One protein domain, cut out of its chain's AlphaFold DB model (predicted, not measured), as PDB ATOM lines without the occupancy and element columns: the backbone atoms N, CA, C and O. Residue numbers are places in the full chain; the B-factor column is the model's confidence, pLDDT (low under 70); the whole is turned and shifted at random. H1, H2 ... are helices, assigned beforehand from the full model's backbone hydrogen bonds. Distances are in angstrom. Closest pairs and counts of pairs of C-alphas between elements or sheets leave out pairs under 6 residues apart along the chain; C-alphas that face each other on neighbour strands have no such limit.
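Overview. This is residues 23 to 78 of the 79 residues of an uncharacterized protein of uncultured archaeon (UniProt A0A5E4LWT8). A 16-residue helix, H1, and a shorter one, H2, sit at opposite ends of a loose, open model, bridged by one long link without a named element, residues 52 to 67. Residues 67 to 73, most of them in H2, stick out at one end, and residues 23 to 35 form a winding stretch before H1. The printed part has 56 residues, with H1 then H2 and no named strand; the class is all helix, though just 25 residues are in named elements. It is loose, with a radius of gyration of the C-alphas of 14.4 A and spans of 38 by 28 by 17 A.

Arrangement. H1, residues 36 to 51, and H2, residues 68 to 76, are apart. Residues 67 to 73, of which 68 to 73 belong to H2, stand free. In H1 and H2 every O i to N i+4 pair is within hydrogen-bond range.

Along the chain. H1 measures 22.2 A from C-alpha 36 at (150.318, 153.714, 178.381) to C-alpha 51. H2 measures 11.1 A and ends with C-alpha 76 at (146.090, 125.186, 183.411).

Size, cuts and confidence. The two C-alphas farthest apart, those of Asp 53 and Leu 78, are 39.3 A apart. The printed part has no cut. The link from H1 to H2 is long, with 16 residues. Residues 77 to 78 have pLDDT under 70.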
ATOM      1  N   ILE A  23     146.082 142.099 177.822       88.19
ATOM      2  CA  ILE A  23     147.036 141.668 176.792       88.19
ATOM      3  C   ILE A  23     148.401 141.410 177.421       88.19
ATOM      4  O   ILE A  23     149.114 142.352 177.756       88.19
ATOM      5  N   GLY A  24     148.769 140.130 177.488       85.62
ATOM      6  CA  GLY A  24     150.129 139.657 177.745       85.62
ATOM      7  C   GLY A  24     150.775 140.102 179.062       85.62
ATOM      8  O   GLY A  24     150.194 140.798 179.890       85.62
ATOM      9  N   CYS A  25     152.026 139.673 179.232       85.00
ATOM     10  CA  CYS A  25     152.903 140.088 180.321       85.00
ATOM     11  C   CYS A  25     154.120 140.781 179.706       85.00
ATOM     12  O   CYS A  25     154.789 140.203 178.848       85.00
ATOM     13  N   ALA A  26     154.418 142.001 180.145       87.94
ATOM     14  CA  ALA A  26     155.619 142.725 179.749       87.94
ATOM     15  C   ALA A  26     156.510 142.953 180.971       87.94
ATOM     16  O   ALA A  26     156.022 143.239 182.064       87.94
ATOM     17  N   ASP A  27     157.822 142.836 180.778       89.81
ATOM     18  CA  ASP A  27     158.795 143.265 181.778       89.81
ATOM     19  C   ASP A  27     158.731 144.792 181.904       89.81
ATOM     20  O   ASP A  27     159.057 145.513 180.958       89.81
ATOM     21  N   GLY A  28     158.308 145.277 183.074       84.38
ATOM     22  CA  GLY A  28     158.140 146.703 183.344       84.38
ATOM     23  C   GLY A  28     159.425 147.513 183.163       84.38
ATOM     24  O   GLY A  28     159.352 148.680 182.796       84.38
ATOM     25  N   MET A  29     160.599 146.894 183.324       89.19
ATOM     26  CA  MET A  29     161.892 147.553 183.100       89.19
ATOM     27  C   MET A  29     162.192 147.791 181.615       89.19
ATOM     28  O   MET A  29     163.066 148.591 181.284       89.19
ATOM     29  N   LYS A  30     161.487 147.099 180.713       91.00
ATOM     30  CA  LYS A  30     161.630 147.232 179.256       91.00
ATOM     31  C   LYS A  30     160.585 148.152 178.637       91.00
ATOM     32  O   LYS A  30     160.685 148.469 177.453       91.00
ATOM     33  N   LEU A  31     159.577 148.560 179.405       90.44
ATOM     34  CA  LEU A  31     158.576 149.501 178.930       90.44
ATOM     35  C   LEU A  31     159.184 150.911 178.863       90.44
ATOM     36  O   LEU A  31     159.856 151.337 179.805       90.44
ATOM     37  N   PRO A  32     158.961 151.661 177.771       90.69
ATOM     38  CA  PRO A  32     159.384 153.052 177.712       90.69
ATOM     39  C   PRO A  32     158.629 153.894 178.749       90.69
ATOM     40  O   PRO A  32     157.528 153.551 179.189       90.69
ATOM     41  N   ALA A  33     159.190 155.049 179.106       88.38
ATOM     42  CA  ALA A  33     158.458 156.026 179.903       88.38
ATOM     43  C   ALA A  33     157.134 156.397 179.205       88.38
ATOM     44  O   ALA A  33     157.098 156.575 177.988       88.38
ATOM     45  N   ALA A  34     156.053 156.501 179.984       88.44
ATOM     46  CA  ALA A  34     154.700 156.759 179.483       88.44
ATOM     47  C   ALA A  34     154.177 155.721 178.462       88.44
ATOM     48  O   ALA A  34     153.391 156.064 177.579       88.44
ATOM     49  N   ALA A  35     154.557 154.443 178.609       91.62
ATOM     50  CA  ALA A  35     154.122 153.339 177.746       91.62
ATOM     51  C   ALA A  35     152.594 153.150 177.632       91.62
ATOM     52  O   ALA A  35     152.138 152.462 176.723       91.62
ATOM     53  N   ASP A  36     151.781 153.738 178.514       91.38
ATOM     54  CA  ASP A  36     150.318 153.714 178.381       91.38
ATOM     55  C   ASP A  36     149.821 154.486 177.152       91.38
ATOM     56  O   ASP A  36     148.895 154.046 176.472       91.38
ATOM     57  N   MET A  37     150.432 155.634 176.838       91.94
ATOM     58  CA  MET A  37     149.998 156.492 175.730       91.94
ATOM     59  C   MET A  37     150.036 155.801 174.359       91.94
ATOM     60  O   MET A  37     149.010 155.829 173.677       91.94
ATOM     61  N   PRO A  38     151.137 155.147 173.931       92.88
ATOM     62  CA  PRO A  38     151.149 154.449 172.645       92.88
ATOM     63  C   PRO A  38     150.100 153.329 172.573       92.88
ATOM     64  O   PRO A  38     149.473 153.157 171.529       92.88
ATOM     65  N   MET A  39     149.835 152.622 173.678       92.88
ATOM     66  CA  MET A  39     148.790 151.591 173.720       92.88
ATOM     67  C   MET A  39     147.385 152.190 173.600       92.88
ATOM     68  O   MET A  39     146.560 151.681 172.842       92.88
ATOM     69  N   ARG A  40     147.116 153.304 174.293       93.75
ATOM     70  CA  ARG A  40     145.844 154.039 174.189       93.75
ATOM     71  C   ARG A  40     145.579 154.506 172.768       93.75
ATOM     72  O   ARG A  40     144.464 154.340 172.284       93.75
ATOM     73  N   TYR A  41     146.597 155.039 172.094       94.88
ATOM     74  CA  TYR A  41     146.471 155.434 170.694       94.88
ATOM     75  C   TYR A  41     146.175 154.238 169.793       94.88
ATOM     76  O   TYR A  41     145.232 154.302 169.014       94.88
ATOM     77  N   ALA A  42     146.900 153.127 169.941       94.06
ATOM     78  CA  ALA A  42     146.656 151.934 169.133       94.06
ATOM     79  C   ALA A  42     145.213 151.412 169.275       94.06
ATOM     80  O   ALA A  42     144.565 151.103 168.276       94.06
ATOM     81  N   ILE A  43     144.688 151.361 170.505       93.56
ATOM     82  CA  ILE A  43     143.309 150.926 170.771       93.56
ATOM     83  C   ILE A  43     142.300 151.919 170.192       93.56
ATOM     84  O   ILE A  43     141.329 151.495 169.568       93.56
ATOM     85  N   ARG A  44     142.532 153.228 170.355       95.56
ATOM     86  CA  ARG A  44     141.679 154.271 169.778       95.56
ATOM     87  C   ARG A  44     141.552 154.121 168.264       95.56
ATOM     88  O   ARG A  44     140.440 154.072 167.754       95.56
ATOM     89  N   GLU A  45     142.679 154.005 167.564       97.50
ATOM     90  CA  GLU A  45     142.695 153.862 166.104       97.50
ATOM     91  C   GLU A  45     141.982 152.581 165.654       97.50
ATOM     92  O   GLU A  45     141.215 152.594 164.690       97.50
ATOM     93  N   ALA A  46     142.187 151.469 166.369       95.50
ATOM     94  CA  ALA A  46     141.505 150.213 166.079       95.50
ATOM     95  C   ALA A  46     139.986 150.316 166.287       95.50
ATOM     96  O   ALA A  46     139.226 149.837 165.444       95.50
ATOM     97  N   TYR A  47     139.550 150.966 167.371       95.06
ATOM     98  CA  TYR A  47     138.138 151.213 167.651       95.06
ATOM     99  C   TYR A  47     137.509 152.050 166.539       95.06
ATOM    100  O   TYR A  47     136.568 151.591 165.901       95.06
ATOM    101  N   MET A  48     138.092 153.211 166.229       97.31
ATOM    102  CA  MET A  48     137.598 154.105 165.179       97.31
ATOM    103  C   MET A  48     137.521 153.414 163.820       97.31
ATOM    104  O   MET A  48     136.549 153.580 163.090       97.31
ATOM    105  N   LYS A  49     138.525 152.600 163.473       97.88
ATOM    106  CA  LYS A  49     138.524 151.834 162.224       97.88
ATOM    107  C   LYS A  49     137.383 150.813 162.161       97.88
ATOM    108  O   LYS A  49     136.877 150.551 161.073       97.88
ATOM    109  N   LEU A  50     137.026 150.202 163.290       96.19
ATOM    110  CA  LEU A  50     135.990 149.171 163.362       96.19
ATOM    111  C   LEU A  50     134.578 149.765 163.429       96.19
ATOM    112  O   LEU A  50     133.669 149.234 162.798       96.19
ATOM    113  N   THR A  51     134.391 150.827 164.209       94.38
ATOM    114  CA  THR A  51     133.068 151.383 164.533       94.38
ATOM    115  C   THR A  51     132.710 152.608 163.698       94.38
ATOM    116  O   THR A  51     131.531 152.845 163.457       94.38
ATOM    117  N   GLY A  52     133.705 153.367 163.234       96.00
ATOM    118  CA  GLY A  52     133.526 154.679 162.608       96.00
ATOM    119  C   GLY A  52     133.448 155.847 163.599       96.00
ATOM    120  O   GLY A  52     133.391 156.993 163.156       96.00
ATOM    121  N   ASP A  53     133.493 155.579 164.907       93.94
ATOM    122  CA  ASP A  53     133.273 156.569 165.967       93.94
ATOM    123  C   ASP A  53     134.494 156.745 166.880       93.94
ATOM    124  O   ASP A  53     135.304 155.834 167.066       93.94
ATOM    125  N   GLU A  54     134.600 157.916 167.515       94.56
ATOM    126  CA  GLU A  54     135.548 158.151 168.611       94.56
ATOM    127  C   GLU A  54     135.117 157.407 169.882       94.56
ATOM    128  O   GLU A  54     133.934 157.440 170.231       94.56
ATOM    129  N   PRO A  55     136.048 156.787 170.629       91.50
ATOM    130  CA  PRO A  55     135.710 156.214 171.922       91.50
ATOM    131  C   PRO A  55     135.407 157.323 172.938       91.50
ATOM    132  O   PRO A  55     136.201 158.247 173.121       91.50
ATOM    133  N   ASP A  56     134.296 157.194 173.667       91.44
ATOM    134  CA  ASP A  56     133.949 158.120 174.754       91.44
ATOM    135  C   ASP A  56     134.944 158.054 175.925       91.44
ATOM    136  O   ASP A  56     135.150 159.037 176.640       91.44
ATOM    137  N   PHE A  57     135.569 156.893 176.133       90.94
ATOM    138  CA  PHE A  57     136.576 156.667 177.164       90.94
ATOM    139  C   PHE A  57     137.559 155.566 176.761       90.94
ATOM    140  O   PHE A  57     137.224 154.637 176.030       90.94
ATOM    141  N   ILE A  58     138.780 155.651 177.293       91.88
ATOM    142  CA  ILE A  58     139.798 154.602 177.177       91.88
ATOM    143  C   ILE A  58     140.396 154.367 178.561       91.88
ATOM    144  O   ILE A  58     141.270 155.110 179.012       91.88
ATOM    145  N   PHE A  59     139.940 153.311 179.227       85.44
ATOM    146  CA  PHE A  59     140.540 152.838 180.470       85.44
ATOM    147  C   PHE A  59     141.558 151.750 180.145       85.44
ATOM    148  O   PHE A  59     141.207 150.619 179.827       85.44
ATOM    149  N   SER A  60     142.837 152.109 180.186       85.25
ATOM    150  CA  SER A  60     143.949 151.173 180.006       85.25
ATOM    151  C   SER A  60     145.120 151.564 180.896       85.25
ATOM    152  O   SER A  60     145.305 152.746 181.217       85.25
ATOM    153  N   GLY A  61     145.891 150.562 181.300       85.38
ATOM    154  CA  GLY A  61     147.009 150.733 182.209       85.38
ATOM    155  C   GLY A  61     147.861 149.476 182.303       85.38
ATOM    156  O   GLY A  61     147.337 148.359 182.278       85.38
ATOM    157  N   TRP A  62     149.165 149.658 182.476       87.06
ATOM    158  CA  TRP A  62     150.037 148.600 182.984       87.06
ATOM    159  C   TRP A  62     149.728 148.328 184.467       87.06
ATOM    160  O   TRP A  62     149.475 149.255 185.235       87.06
ATOM    161  N   GLY A  63     149.728 147.057 184.882       85.62
ATOM    162  CA  GLY A  63     149.436 146.653 186.271       85.62
ATOM    163  C   GLY A  63     148.093 145.947 186.488       85.62
ATOM    164  O   GLY A  63     147.716 145.677 187.628       85.62
ATOM    165  N   ALA A  64     147.370 145.615 185.415       90.31
ATOM    166  CA  ALA A  64     146.227 144.717 185.510       90.31
ATOM    167  C   ALA A  64     146.663 143.311 185.954       90.31
ATOM    168  O   ALA A  64     147.724 142.819 185.570       90.31
ATOM    169  N   ASN A  65     145.804 142.646 186.727       91.31
ATOM    170  CA  ASN A  65     145.976 141.246 187.092       91.31
ATOM    171  C   ASN A  65     144.926 140.387 186.390       91.31
ATOM    172  O   ASN A  65     143.774 140.800 186.196       91.31
ATOM    173  N   LEU A  66     145.317 139.159 186.058       92.62
ATOM    174  CA  LEU A  66     144.365 138.152 185.613       92.62
ATOM    175  C   LEU A  66     143.421 137.784 186.768       92.62
ATOM    176  O   LEU A  66     143.866 137.678 187.915       92.62
ATOM    177  N   THR A  67     142.136 137.574 186.490       93.19
ATOM    178  CA  THR A  67     141.193 136.978 187.453       93.19
ATOM    179  C   THR A  67     141.525 135.504 187.687       93.19
ATOM    180  O   THR A  67     142.346 134.921 186.982       93.19
ATOM    181  N   TYR A  68     140.910 134.869 188.690       92.94
ATOM    182  CA  TYR A  68     141.120 133.436 188.925       92.94
ATOM    183  C   TYR A  68     140.796 132.596 187.679       92.94
ATOM    184  O   TYR A  68     141.614 131.775 187.269       92.94
ATOM    185  N   SER A  69     139.649 132.853 187.048       92.38
ATOM    186  CA  SER A  69     139.210 132.130 185.853       92.38
ATOM    187  C   SER A  69     140.116 132.386 184.647       92.38
ATOM    188  O   SER A  69     140.437 131.457 183.918       92.38
ATOM    189  N   GLU A  70     140.600 133.615 184.456       93.50
ATOM    190  CA  GLU A  70     141.569 133.913 183.391       93.50
ATOM    191  C   GLU A  70     142.919 133.226 183.635       93.50
ATOM    192  O   GLU A  70     143.519 132.699 182.704       93.50
ATOM    193  N   ARG A  71     143.401 133.192 184.887       92.19
ATOM    194  CA  ARG A  71     144.640 132.476 185.237       92.19
ATOM    195  C   ARG A  71     144.524 130.981 184.967       92.19
ATOM    196  O   ARG A  71     145.478 130.405 184.462       92.19
ATOM    197  N   LYS A  72     143.377 130.378 185.287       92.56
ATOM    198  CA  LYS A  72     143.076 128.976 184.968       92.56
ATOM    199  C   LYS A  72     143.255 128.707 183.473       92.56
ATOM    200  O   LYS A  72     144.038 127.838 183.122       92.56
ATOM    201  N   VAL A  73     142.639 129.519 182.615       90.50
ATOM    202  CA  VAL A  73     142.778 129.384 181.152       90.50
ATOM    203  C   VAL A  73     144.234 129.552 180.699       90.50
ATOM    204  O   VAL A  73     144.736 128.778 179.897       90.50
ATOM    205  N   VAL A  74     144.953 130.547 181.225       89.50
ATOM    206  CA  VAL A  74     146.331 130.837 180.780       89.50
ATOM    207  C   VAL A  74     147.348 129.789 181.246       89.50
ATOM    208  O   VAL A  74     148.311 129.525 180.529       89.50
ATOM    209  N   PHE A  75     147.183 129.224 182.445       86.19
ATOM    210  CA  PHE A  75     148.207 128.380 183.074       86.19
ATOM    211  C   PHE A  75     147.837 126.902 183.189       86.19
ATOM    212  O   PHE A  75     148.740 126.084 183.347       86.19
ATOM    213  N   GLU A  76     146.553 126.550 183.143       75.62
ATOM    214  CA  GLU A  76     146.090 125.186 183.411       75.62
ATOM    215  C   GLU A  76     145.500 124.474 182.180       75.62
ATOM    216  O   GLU A  76     145.417 123.253 182.204       75.62
ATOM    217  N   ASP A  77     145.223 125.167 181.067       56.66
ATOM    218  CA  ASP A  77     144.761 124.541 179.806       56.66
ATOM    219  C   ASP A  77     145.891 123.838 179.001       56.66
ATOM    220  O   ASP A  77     145.801 123.666 177.786       56.66
ATOM    221  N   LEU A  78     146.976 123.412 179.662       53.22
ATOM    222  CA  LEU A  78     148.083 122.643 179.062       53.22
ATOM    223  C   LEU A  78     148.155 121.176 179.534       53.22
ATOM    224  O   LEU A  78     149.180 120.528 179.313       53.22
TER     225      LEU A  78